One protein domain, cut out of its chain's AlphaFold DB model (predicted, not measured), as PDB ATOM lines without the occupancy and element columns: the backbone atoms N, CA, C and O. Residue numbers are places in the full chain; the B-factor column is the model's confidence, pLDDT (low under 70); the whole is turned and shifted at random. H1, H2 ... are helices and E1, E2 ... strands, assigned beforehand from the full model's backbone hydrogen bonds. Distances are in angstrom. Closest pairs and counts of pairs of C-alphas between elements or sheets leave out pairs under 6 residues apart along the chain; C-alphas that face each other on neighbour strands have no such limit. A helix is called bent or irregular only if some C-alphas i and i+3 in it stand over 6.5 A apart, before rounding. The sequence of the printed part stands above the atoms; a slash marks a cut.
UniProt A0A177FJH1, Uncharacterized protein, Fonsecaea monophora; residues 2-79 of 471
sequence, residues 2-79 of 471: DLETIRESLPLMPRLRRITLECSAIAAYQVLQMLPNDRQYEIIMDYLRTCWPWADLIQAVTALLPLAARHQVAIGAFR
ATOM      1  N   ASP A   2     -12.058  29.572  22.370       79.31
ATOM      2  CA  ASP A   2     -11.636  28.614  23.388       79.31
ATOM      3  C   ASP A   2     -11.408  27.249  22.732       79.31
ATOM      4  O   ASP A   2     -12.346  26.589  22.283       79.31
ATOM      5  N   LEU A   3     -10.139  26.881  22.591       81.94
ATOM      6  CA  LEU A   3      -9.725  25.654  21.916       81.94
ATOM      7  C   LEU A   3      -9.957  24.414  22.781       81.94
ATOM      8  O   LEU A   3     -10.120  23.334  22.218       81.94
ATOM      9  N   GLU A   4     -10.009  24.560  24.109       83.56
ATOM     10  CA  GLU A   4     -10.348  23.438  24.993       83.56
ATOM     11  C   GLU A   4     -11.796  23.020  24.785       83.56
ATOM     12  O   GLU A   4     -12.065  21.847  24.546       83.56
ATOM     13  N   THR A   5     -12.716  23.988  24.712       84.62
ATOM     14  CA  THR A   5     -14.120  23.710  24.386       84.62
ATOM     15  C   THR A   5     -14.255  22.929  23.067       84.62
ATOM     16  O   THR A   5     -15.035  21.978  22.985       84.62
ATOM     17  N   ILE A   6     -13.487  23.278  22.023       84.06
ATOM     18  CA  ILE A   6     -13.499  22.538  20.746       84.06
ATOM     19  C   ILE A   6     -12.967  21.115  20.943       84.06
ATOM     20  O   ILE A   6     -13.595  20.160  20.484       84.06
ATOM     21  N   ARG A   7     -11.838  20.961  21.642       84.88
ATOM     22  CA  ARG A   7     -11.212  19.660  21.904       84.88
ATOM     23  C   ARG A   7     -12.139  18.714  22.663       84.88
ATOM     24  O   ARG A   7     -12.250  17.552  22.285       84.88
ATOM     25  N   GLU A   8     -12.817  19.211  23.691       86.12
ATOM     26  CA  GLU A   8     -13.774  18.437  24.489       86.12
ATOM     27  C   GLU A   8     -15.039  18.088  23.695       86.12
ATOM     28  O   GLU A   8     -15.611  17.011  23.861       86.12
ATOM     29  N   SER A   9     -15.460  18.972  22.785       85.94
ATOM     30  CA  SER A   9     -16.694  18.789  22.018       85.94
ATOM     31  C   SER A   9     -16.537  17.864  20.806       85.94
ATOM     32  O   SER A   9     -17.488  17.168  20.454       85.94
ATOM     33  N   LEU A  10     -15.369  17.827  20.150       83.19
ATOM     34  CA  LEU A  10     -15.147  17.041  18.923       83.19
ATOM     35  C   LEU A  10     -15.504  15.541  19.072       83.19
ATOM     36  O   LEU A  10     -16.229  15.028  18.212       83.19
ATOM     37  N   PRO A  11     -15.096  14.830  20.146       83.75
ATOM     38  CA  PRO A  11     -15.496  13.438  20.372       83.75
ATOM     39  C   PRO A  11     -17.012  13.246  20.519       83.75
ATOM     40  O   PRO A  11     -17.542  12.192  20.166       83.75
ATOM     41  N   LEU A  12     -17.723  14.270  21.003       85.38
ATOM     42  CA  LEU A  12     -19.172  14.254  21.226       85.38
ATOM     43  C   LEU A  12     -19.983  14.523  19.950       85.38
ATOM     44  O   LEU A  12     -21.213  14.463  19.983       85.38
ATOM     45  N   MET A  13     -19.327  14.785  18.815       84.44
ATOM     46  CA  MET A  13     -19.975  15.047  17.528       84.44
ATOM     47  C   MET A  13     -19.792  13.875  16.543       84.44
ATOM     48  O   MET A  13     -19.111  14.008  15.524       84.44
ATOM     49  N   PRO A  14     -20.436  12.707  16.763       81.50
ATOM     50  CA  PRO A  14     -20.236  11.517  15.934       81.50
ATOM     51  C   PRO A  14     -20.677  11.694  14.472       81.50
ATOM     52  O   PRO A  14     -20.277  10.929  13.601       81.50
ATOM     53  N   ARG A  15     -21.518  12.698  14.203       84.25
ATOM     54  CA  ARG A  15     -22.058  13.006  12.874       84.25
ATOM     55  C   ARG A  15     -21.340  14.158  12.170       84.25
ATOM     56  O   ARG A  15     -21.730  14.490  11.053       84.25
ATOM     57  N   LEU A  16     -20.329  14.770  12.795       84.75
ATOM     58  CA  LEU A  16     -19.553  15.832  12.160       84.75
ATOM     59  C   LEU A  16     -18.794  15.257  10.961       84.75
ATOM     60  O   LEU A  16     -18.009  14.322  11.111       84.75
ATOM     61  N   ARG A  17     -19.049  15.817   9.778       85.06
ATOM     62  CA  ARG A  17     -18.394  15.422   8.522       85.06
ATOM     63  C   ARG A  17     -17.673  16.570   7.836       85.06
ATOM     64  O   ARG A  17     -16.734  16.312   7.104       85.06
ATOM     65  N   ARG A  18     -18.087  17.811   8.088       85.81
ATOM     66  CA  ARG A  18     -17.620  19.003   7.381       85.81
ATOM     67  C   ARG A  18     -17.228  20.091   8.369       85.81
ATOM     68  O   ARG A  18     -17.943  20.304   9.345       85.81
ATOM     69  N   ILE A  19     -16.109  20.753   8.105       87.69
ATOM     70  CA  ILE A  19     -15.521  21.789   8.952       87.69
ATOM     71  C   ILE A  19     -15.101  22.958   8.060       87.69
ATOM     72  O   ILE A  19     -14.210  22.820   7.223       87.69
ATOM     73  N   THR A  20     -15.725  24.116   8.264       87.12
ATOM     74  CA  THR A  20     -15.335  25.370   7.609       87.12
ATOM     75  C   THR A  20     -14.435  26.169   8.543       87.12
ATOM     76  O   THR A  20     -14.792  26.419   9.696       87.12
ATOM     77  N   LEU A  21     -13.248  26.549   8.072       87.56
ATOM     78  CA  LEU A  21     -12.263  27.270   8.872       87.56
ATOM     79  C   LEU A  21     -12.350  28.782   8.613       87.56
ATOM     80  O   LEU A  21     -11.652  29.325   7.762       87.56
ATOM     81  N   GLU A  22     -13.180  29.472   9.399       83.88
ATOM     82  CA  GLU A  22     -13.359  30.941   9.382       83.88
ATOM     83  C   GLU A  22     -12.621  31.628  10.548       83.88
ATOM     84  O   GLU A  22     -13.129  32.463  11.313       83.88
ATOM     85  N   CYS A  23     -11.378  31.225  10.759       85.00
ATOM     86  CA  CYS A  23     -10.586  31.624  11.914       85.00
ATOM     87  C   CYS A  23      -9.205  32.129  11.502       85.00
ATOM     88  O   CYS A  23      -8.898  32.235  10.316       85.00
ATOM     89  N   SER A  24      -8.387  32.531  12.479       88.44
ATOM     90  CA  SER A  24      -6.986  32.828  12.185       88.44
ATOM     91  C   SER A  24      -6.264  31.556  11.741       88.44
ATOM     92  O   SER A  24      -6.570  30.466  12.226       88.44
ATOM     93  N   ALA A  25      -5.267  31.688  10.869       88.44
ATOM     94  CA  ALA A  25      -4.477  30.546  10.402       88.44
ATOM     95  C   ALA A  25      -3.817  29.757  11.560       88.44
ATOM     96  O   ALA A  25      -3.714  28.534  11.501       88.44
ATOM     97  N   ILE A  26      -3.453  30.430  12.660       89.00
ATOM     98  CA  ILE A  26      -2.932  29.787  13.881       89.00
ATOM     99  C   ILE A  26      -4.005  28.927  14.565       89.00
ATOM    100  O   ILE A  26      -3.731  27.803  14.979       89.00
ATOM    101  N   ALA A  27      -5.237  29.428  14.672       89.12
ATOM    102  CA  ALA A  27      -6.329  28.647  15.241       89.12
ATOM    103  C   ALA A  27      -6.674  27.453  14.339       89.12
ATOM    104  O   ALA A  27      -6.867  26.348  14.836       89.12
ATOM    105  N   ALA A  28      -6.684  27.651  13.017       90.81
ATOM    106  CA  ALA A  28      -6.873  26.579  12.042       90.81
ATOM    107  C   ALA A  28      -5.811  25.479  12.191       90.81
ATOM    108  O   ALA A  28      -6.167  24.307  12.265       90.81
ATOM    109  N   TYR A  29      -4.534  25.849  12.325       91.38
ATOM    110  CA  TYR A  29      -3.444  24.914  12.615       91.38
ATOM    111  C   TYR A  29      -3.755  24.037  13.832       91.38
ATOM    112  O   TYR A  29      -3.685  22.812  13.757       91.38
ATOM    113  N   GLN A  30      -4.157  24.658  14.942       91.00
ATOM    114  CA  GLN A  30      -4.462  23.943  16.180       91.00
ATOM    115  C   GLN A  30      -5.696  23.047  16.039       91.00
ATOM    116  O   GLN A  30      -5.670  21.912  16.506       91.00
ATOM    117  N   VAL A  31      -6.751  23.510  15.362       91.00
ATOM    118  CA  VAL A  31      -7.951  22.700  15.096       91.00
ATOM    119  C   VAL A  31      -7.601  21.471  14.257       91.00
ATOM    120  O   VAL A  31      -7.981  20.366  14.632       91.00
ATOM    121  N   LEU A  32      -6.832  21.634  13.175       92.00
ATOM    122  CA  LEU A  32      -6.413  20.528  12.304       92.00
ATOM    123  C   LEU A  32      -5.593  19.473  13.053       92.00
ATOM    124  O   LEU A  32      -5.765  18.281  12.815       92.00
ATOM    125  N   GLN A  33      -4.738  19.894  13.987       91.12
ATOM    126  CA  GLN A  33      -3.976  18.976  14.836       91.12
ATOM    127  C   GLN A  33      -4.841  18.206  15.841       91.12
ATOM    128  O   GLN A  33      -4.460  17.113  16.252       91.12
ATOM    129  N   MET A  34      -5.983  18.765  16.252       90.44
ATOM    130  CA  MET A  34      -6.909  18.127  17.193       90.44
ATOM    131  C   MET A  34      -7.884  17.161  16.517       90.44
ATOM    132  O   MET A  34      -8.588  16.437  17.223       90.44
ATOM    133  N   LEU A  35      -7.961  17.149  15.180       89.19
ATOM    134  CA  LEU A  35      -8.913  16.298  14.479       89.19
ATOM    135  C   LEU A  35      -8.608  14.812  14.723       89.19
ATOM    136  O   LEU A  35      -7.467  14.376  14.535       89.19
ATOM    137  N   PRO A  36      -9.622  14.021  15.119       83.56
ATOM    138  CA  PRO A  36      -9.469  12.593  15.334       83.56
ATOM    139  C   PRO A  36      -8.918  11.858  14.109       83.56
ATOM    140  O   PRO A  36      -9.285  12.127  12.964       83.56
ATOM    141  N   ASN A  37      -8.049  10.880  14.364       83.19
ATOM    142  CA  ASN A  37      -7.404  10.092  13.315       83.19
ATOM    143  C   ASN A  37      -8.302   8.983  12.737       83.19
ATOM    144  O   ASN A  37      -7.938   8.393  11.723       83.19
ATOM    145  N   ASP A  38      -9.432   8.675  13.376       83.69
ATOM    146  CA  ASP A  38     -10.344   7.581  13.021       83.69
ATOM    147  C   ASP A  38     -11.302   7.935  11.871       83.69
ATOM    148  O   ASP A  38     -12.065   7.077  11.423       83.69
ATOM    149  N   ARG A  39     -11.302   9.191  11.397       84.50
ATOM    150  CA  ARG A  39     -12.283   9.695  10.426       84.50
ATOM    151  C   ARG A  39     -11.683  10.604   9.367       84.50
ATOM    152  O   ARG A  39     -10.674  11.279   9.566       84.50
ATOM    153  N   GLN A  40     -12.378  10.654   8.235       88.94
ATOM    154  CA  GLN A  40     -12.135  11.607   7.165       88.94
ATOM    155  C   GLN A  40     -13.180  12.728   7.231       88.94
ATOM    156  O   GLN A  40     -14.378  12.450   7.230       88.94
ATOM    157  N   TYR A  41     -12.719  13.978   7.290       89.75
ATOM    158  CA  TYR A  41     -13.555  15.176   7.245       89.75
ATOM    159  C   TYR A  41     -13.454  15.852   5.873       89.75
ATOM    160  O   TYR A  41     -12.456  15.696   5.168       89.75
ATOM    161  N   GLU A  42     -14.474  16.626   5.524       89.75
ATOM    162  CA  GLU A  42     -14.435  17.677   4.511       89.75
ATOM    163  C   GLU A  42     -13.975  18.973   5.187       89.75
ATOM    164  O   GLU A  42     -14.612  19.448   6.129       89.75
ATOM    165  N   ILE A  43     -12.862  19.542   4.742       90.81
ATOM    166  CA  ILE A  43     -12.240  20.720   5.349       90.81
ATOM    167  C   ILE A  43     -12.205  21.841   4.327       90.81
ATOM    168  O   ILE A  43     -11.651  21.670   3.245       90.81
ATOM    169  N   ILE A  44     -12.753  22.998   4.685       88.88
ATOM    170  CA  ILE A  44     -12.813  24.160   3.796       88.88
ATOM    171  C   ILE A  44     -11.894  25.247   4.318       88.88
ATOM    172  O   ILE A  44     -12.055  25.733   5.440       88.88
ATOM    173  N   MET A  45     -10.934  25.615   3.476       88.50
ATOM    174  CA  MET A  45      -9.943  26.653   3.722       88.50
ATOM    175  C   MET A  45     -10.131  27.784   2.706       88.50
ATOM    176  O   MET A  45      -9.372  27.908   1.745       88.50
ATOM    177  N   ASP A  46     -11.182  28.580   2.906       81.06
ATOM    178  CA  ASP A  46     -11.536  29.696   2.014       81.06
ATOM    179  C   ASP A  46     -11.330  31.067   2.691       81.06
ATOM    180  O   ASP A  46     -10.682  31.955   2.149       81.06
ATOM    181  N   TYR A  47     -11.739  31.213   3.957       78.94
ATOM    182  CA  TYR A  47     -11.759  32.508   4.662       78.94
ATOM    183  C   TYR A  47     -10.797  32.571   5.859       78.94
ATOM    184  O   TYR A  47     -11.124  33.131   6.913       78.94
ATOM    185  N   LEU A  48      -9.594  31.998   5.735       82.81
ATOM    186  CA  LEU A  48      -8.600  32.088   6.809       82.81
ATOM    187  C   LEU A  48      -8.127  33.534   6.986       82.81
ATOM    188  O   LEU A  48      -7.633  34.174   6.058       82.81
ATOM    189  N   ARG A  49      -8.206  34.035   8.220       82.12
ATOM    190  CA  ARG A  49      -7.600  35.314   8.598       82.12
ATOM    191  C   ARG A  49      -6.097  35.125   8.745       82.12
ATOM    192  O   ARG A  49      -5.633  34.371   9.605       82.12
ATOM    193  N   THR A  50      -5.344  35.802   7.892       80.06
ATOM    194  CA  THR A  50      -3.890  35.688   7.843       80.06
ATOM    195  C   THR A  50      -3.269  36.494   8.975       80.06
ATOM    196  O   THR A  50      -3.773  37.538   9.392       80.06
ATOM    197  N   CYS A  51      -2.194  35.964   9.538       76.31
ATOM    198  CA  CYS A  51      -1.392  36.620  10.559       76.31
ATOM    199  C   CYS A  51       0.016  36.033  10.500       76.31
ATOM    200  O   CYS A  51       0.205  34.927   9.990       76.31
ATOM    201  N   TRP A  52       1.000  36.751  11.045       75.06
ATOM    202  CA  TRP A  52       2.381  36.270  11.090       75.06
ATOM    203  C   TRP A  52       2.441  34.832  11.658       75.06
ATOM    204  O   TRP A  52       1.796  34.579  12.683       75.06
ATOM    205  N   PRO A  53       3.151  33.883  11.012       79.31
ATOM    206  CA  PRO A  53       4.133  34.070   9.935       79.31
ATOM    207  C   PRO A  53       3.574  34.051   8.497       79.31
ATOM    208  O   PRO A  53       4.352  34.225   7.564       79.31
ATOM    209  N   TRP A  54       2.270  33.855   8.286       84.31
ATOM    210  CA  TRP A  54       1.676  33.775   6.944       84.31
ATOM    211  C   TRP A  54       1.117  35.130   6.512       84.31
ATOM    212  O   TRP A  54       0.125  35.610   7.065       84.31
ATOM    213  N   ALA A  55       1.768  35.756   5.531       79.56
ATOM    214  CA  ALA A  55       1.424  37.104   5.084       79.56
ATOM    215  C   ALA A  55       0.097  37.147   4.307       79.56
ATOM    216  O   ALA A  55      -0.645  38.124   4.402       79.56
ATOM    217  N   ASP A  56      -0.223  36.076   3.577       84.50
ATOM    218  CA  ASP A  56      -1.437  35.962   2.774       84.50
ATOM    219  C   ASP A  56      -2.100  34.577   2.879       84.50
ATOM    220  O   ASP A  56      -1.600  33.647   3.525       84.50
ATOM    221  N   LEU A  57      -3.292  34.481   2.286       85.25
ATOM    222  CA  LEU A  57      -4.155  33.307   2.365       85.25
ATOM    223  C   LEU A  57      -3.528  32.107   1.647       85.25
ATOM    224  O   LEU A  57      -3.639  30.982   2.128       85.25
ATOM    225  N   ILE A  58      -2.819  32.344   0.540       88.50
ATOM    226  CA  ILE A  58      -2.140  31.299  -0.229       88.50
ATOM    227  C   ILE A  58      -1.048  30.649   0.625       88.50
ATOM    228  O   ILE A  58      -0.995  29.421   0.719       88.50
ATOM    229  N   GLN A  59      -0.218  31.451   1.295       87.81
ATOM    230  CA  GLN A  59       0.824  30.954   2.193       87.81
ATOM    231  C   GLN A  59       0.231  30.173   3.369       87.81
ATOM    232  O   GLN A  59       0.725  29.092   3.699       87.81
ATOM    233  N   ALA A  60      -0.844  30.685   3.976       88.62
ATOM    234  CA  ALA A  60      -1.520  30.009   5.078       88.62
ATOM    235  C   ALA A  60      -2.073  28.641   4.646       88.62
ATOM    236  O   ALA A  60      -1.772  27.630   5.277       88.62
ATOM    237  N   VAL A  61      -2.828  28.579   3.546       89.50
ATOM    238  CA  VAL A  61      -3.405  27.318   3.058       89.50
ATOM    239  C   VAL A  61      -2.320  26.317   2.677       89.50
ATOM    240  O   VAL A  61      -2.390  25.155   3.075       89.50
ATOM    241  N   THR A  62      -1.288  26.768   1.965       90.44
ATOM    242  CA  THR A  62      -0.181  25.906   1.530       90.44
ATOM    243  C   THR A  62       0.537  25.265   2.722       90.44
ATOM    244  O   THR A  62       0.854  24.076   2.688       90.44
ATOM    245  N   ALA A  63       0.729  26.013   3.813       89.62
ATOM    246  CA  ALA A  63       1.360  25.508   5.029       89.62
ATOM    247  C   ALA A  63       0.459  24.583   5.865       89.62
ATOM    248  O   ALA A  63       0.962  23.687   6.543       89.62
ATOM    249  N   LEU A  64      -0.861  24.788   5.841       90.75
ATOM    250  CA  LEU A  64      -1.822  23.997   6.617       90.75
ATOM    251  C   LEU A  64      -2.224  22.690   5.928       90.75
ATOM    252  O   LEU A  64      -2.556  21.716   6.604       90.75
ATOM    253  N   LEU A  65      -2.168  22.641   4.597       90.06
ATOM    254  CA  LEU A  65      -2.621  21.491   3.819       90.06
ATOM    255  C   LEU A  65      -1.975  20.147   4.215       90.06
ATOM    256  O   LEU A  65      -2.705  19.157   4.283       90.06
ATOM    257  N   PRO A  66      -0.665  20.058   4.536       90.50
ATOM    258  CA  PRO A  66      -0.062  18.808   4.999       90.50
ATOM    259  C   PRO A  66      -0.733  18.219   6.248       90.50
ATOM    260  O   PRO A  66      -0.796  16.999   6.383       90.50
ATOM    261  N   LEU A  67      -1.281  19.056   7.137       90.38
ATOM    262  CA  LEU A  67      -2.009  18.603   8.332       90.38
ATOM    263  C   LEU A  67      -3.371  18.000   7.975       90.38
ATOM    264  O   LEU A  67      -3.870  17.119   8.675       90.38
ATOM    265  N   ALA A  68      -3.954  18.454   6.867       89.06
ATOM    266  CA  ALA A  68      -5.234  17.998   6.348       89.06
ATOM    267  C   ALA A  68      -5.100  16.892   5.284       89.06
ATOM    268  O   ALA A  68      -6.094  16.528   4.668       89.06
ATOM    269  N   ALA A  69      -3.907  16.320   5.073       85.56
ATOM    270  CA  ALA A  69      -3.626  15.422   3.946       85.56
ATOM    271  C   ALA A  69      -4.513  14.163   3.870       85.56
ATOM    272  O   ALA A  69      -4.688  13.596   2.797       85.56
ATOM    273  N   ARG A  70      -5.074  13.712   4.999       87.00
ATOM    274  CA  ARG A  70      -5.994  12.562   5.049       87.00
ATOM    275  C   ARG A  70      -7.454  12.934   4.758       87.00
ATOM    276  O   ARG A  70      -8.303  12.054   4.669       87.00
ATOM    277  N   HIS A  71      -7.763  14.226   4.738       90.69
ATOM    278  CA  HIS A  71      -9.103  14.790   4.655       90.69
ATOM    279  C   HIS A  71      -9.419  15.216   3.220       90.69
ATOM    280  O   HIS A  71      -8.519  15.381   2.401       90.69
ATOM    281  N   GLN A  72     -10.704  15.354   2.896       90.00
ATOM    282  CA  GLN A  72     -11.101  15.990   1.642       90.00
ATOM    283  C   GLN A  72     -10.988  17.493   1.846       90.00
ATOM    284  O   GLN A  72     -11.606  18.027   2.765       90.00
ATOM    285  N   VAL A  73     -10.167  18.168   1.048       91.38
ATOM    286  CA  VAL A  73      -9.884  19.593   1.260       91.38
ATOM    287  C   VAL A  73     -10.444  20.416   0.113       91.38
ATOM    288  O   VAL A  73     -10.188  20.123  -1.055       91.38
ATOM    289  N   ALA A  74     -11.194  21.454   0.462       89.81
ATOM    290  CA  ALA A  74     -11.660  22.486  -0.442       89.81
ATOM    291  C   ALA A  74     -10.844  23.765  -0.220       89.81
ATOM    292  O   ALA A  74     -10.702  24.222   0.920       89.81
ATOM    293  N   ILE A  75     -10.298  24.330  -1.295       89.81
ATOM    294  CA  ILE A  75      -9.420  25.504  -1.236       89.81
ATOM    295  C   ILE A  75      -9.965  26.624  -2.128       89.81
ATOM    296  O   ILE A  75     -10.052  26.445  -3.341       89.81
ATOM    297  N   GLY A  76     -10.248  27.786  -1.531       84.81
ATOM    298  CA  GLY A  76     -10.685  29.002  -2.239       84.81
ATOM    299  C   GLY A  76      -9.586  30.058  -2.463       84.81
ATOM    300  O   GLY A  76      -9.785  31.085  -3.108       84.81
ATOM    301  N   ALA A  77      -8.374  29.806  -1.954       85.81
ATOM    302  CA  ALA A  77      -7.291  30.792  -1.885       85.81
ATOM    303  C   ALA A  77      -6.747  31.285  -3.241       85.81
ATOM    304  O   ALA A  77      -6.140  32.355  -3.300       85.81
ATOM    305  N   PHE A  78      -6.927  30.520  -4.322       87.56
ATOM    306  CA  PHE A  78      -6.244  30.727  -5.605       87.56
ATOM    307  C   PHE A  78      -7.107  31.437  -6.664       87.56
ATOM    308  O   PHE A  78      -6.791  31.397  -7.856       87.56
ATOM    309  N   ARG A  79      -8.180  32.119  -6.244       83.75
ATOM    310  CA  ARG A  79      -9.099  32.874  -7.120       83.75
ATOM    311  C   ARG A  79      -8.454  34.044  -7.869       83.75
ATOM    312  O   ARG A  79      -8.895  34.402  -8.959       83.75
TER     313      ARG A  79
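AT A GLANCE: This is residues 2 to 79 of the 471 residues of an uncharacterized protein of Fonsecaea monophora (UniProt A0A177FJH1). A small sheet of three parallel strands, E1, E2 and E3, is a wall with one long helix, H3, packed over one face and running along its strands, while the other face is bare. H2 is side by side with H3 and only grazes the sheet, and H1, off the sheet, packs on H2 at the far end of the model from H3. The printed part has 78 residues, with three named helices and three named strands in the order H1 E1 H2 E2 H3 E3 along the chain; the sheet's order is E1 E2 E3. The class is mixed, helices and strands. The whole is compact, with a radius of gyration of the C-alphas of 12.2 A and spans of 34 by 25 by 17 A.

IN THESE COORDINATES: In the sheet, E1 is residues 18 to 20, 6.8 A from first to last C-alpha, E2 is residues 42 to 45, 10.1 A, and E3 is residues 72 to 78, 17.1 A, ending at C-alpha 78 at (-6.244, 30.727, -5.605). H3 is residues 57 to 68, 15.9 A, beginning at C-alpha 57 at (-4.155, 33.307, 2.365). H2 is residues 25 to 34, 14.4 A. H1 is residues 3 to 12, 14.8 A, beginning at C-alpha 3 at (-9.725, 25.654, 21.916). H1 and H3 are irregular, but only just: C-alphas 8 and 11 are 6.7 A apart, and C-alphas 63 and 66 are 6.8 A apart.

HOW THE PARTS SIT: E2 is the inner strand, with E1 and E3 as edge strands. E1 and E2 are parallel at 9 degrees, with N 19 and O 42 within hydrogen-bond range at 2.8 A. E2 and E3 are parallel at 16 degrees, with N 43 and O 72 at 2.8 A and N 45 and O 74 at 2.9 A. H3 is on the sheet at a height over the sheet of 9.0 A, over E3, and runs along the strands, at 6 degrees to E3 on the local plane; its closest C-alphas to E3 are those of Ile 58 and Ala 77, 5.4 A. E1, H2, E2 and E2, H3, E3 are strand-helix-strand units, two parallel neighbour strands with a helix between them in the chain, each with a right-handed crossover. H2 and H3 touch at a shallow tilt of 7 degrees, the same way, closest at the C-alphas of Ala 25 and Ala 60, 6.1 A. H1 and H2 touch, closest at the C-alphas of Arg 7 and Met 34, 6.6 A, the same way at a tilt of 38 degrees, only just steep. H1 and H3 are apart. In H2 every O i to N i+4 pair is within hydrogen-bond range; in H1 4 of 6 are, and in H3 5 of 8.

THE WHOLE: The C-alphas farthest apart are those of Leu 12 and Arg 79, 35.4 A. The printed part has no cut. The link from E2 to H3, 11 residues, is long. The mean pLDDT of the printed part is 86.3, and no printed residue is under 70.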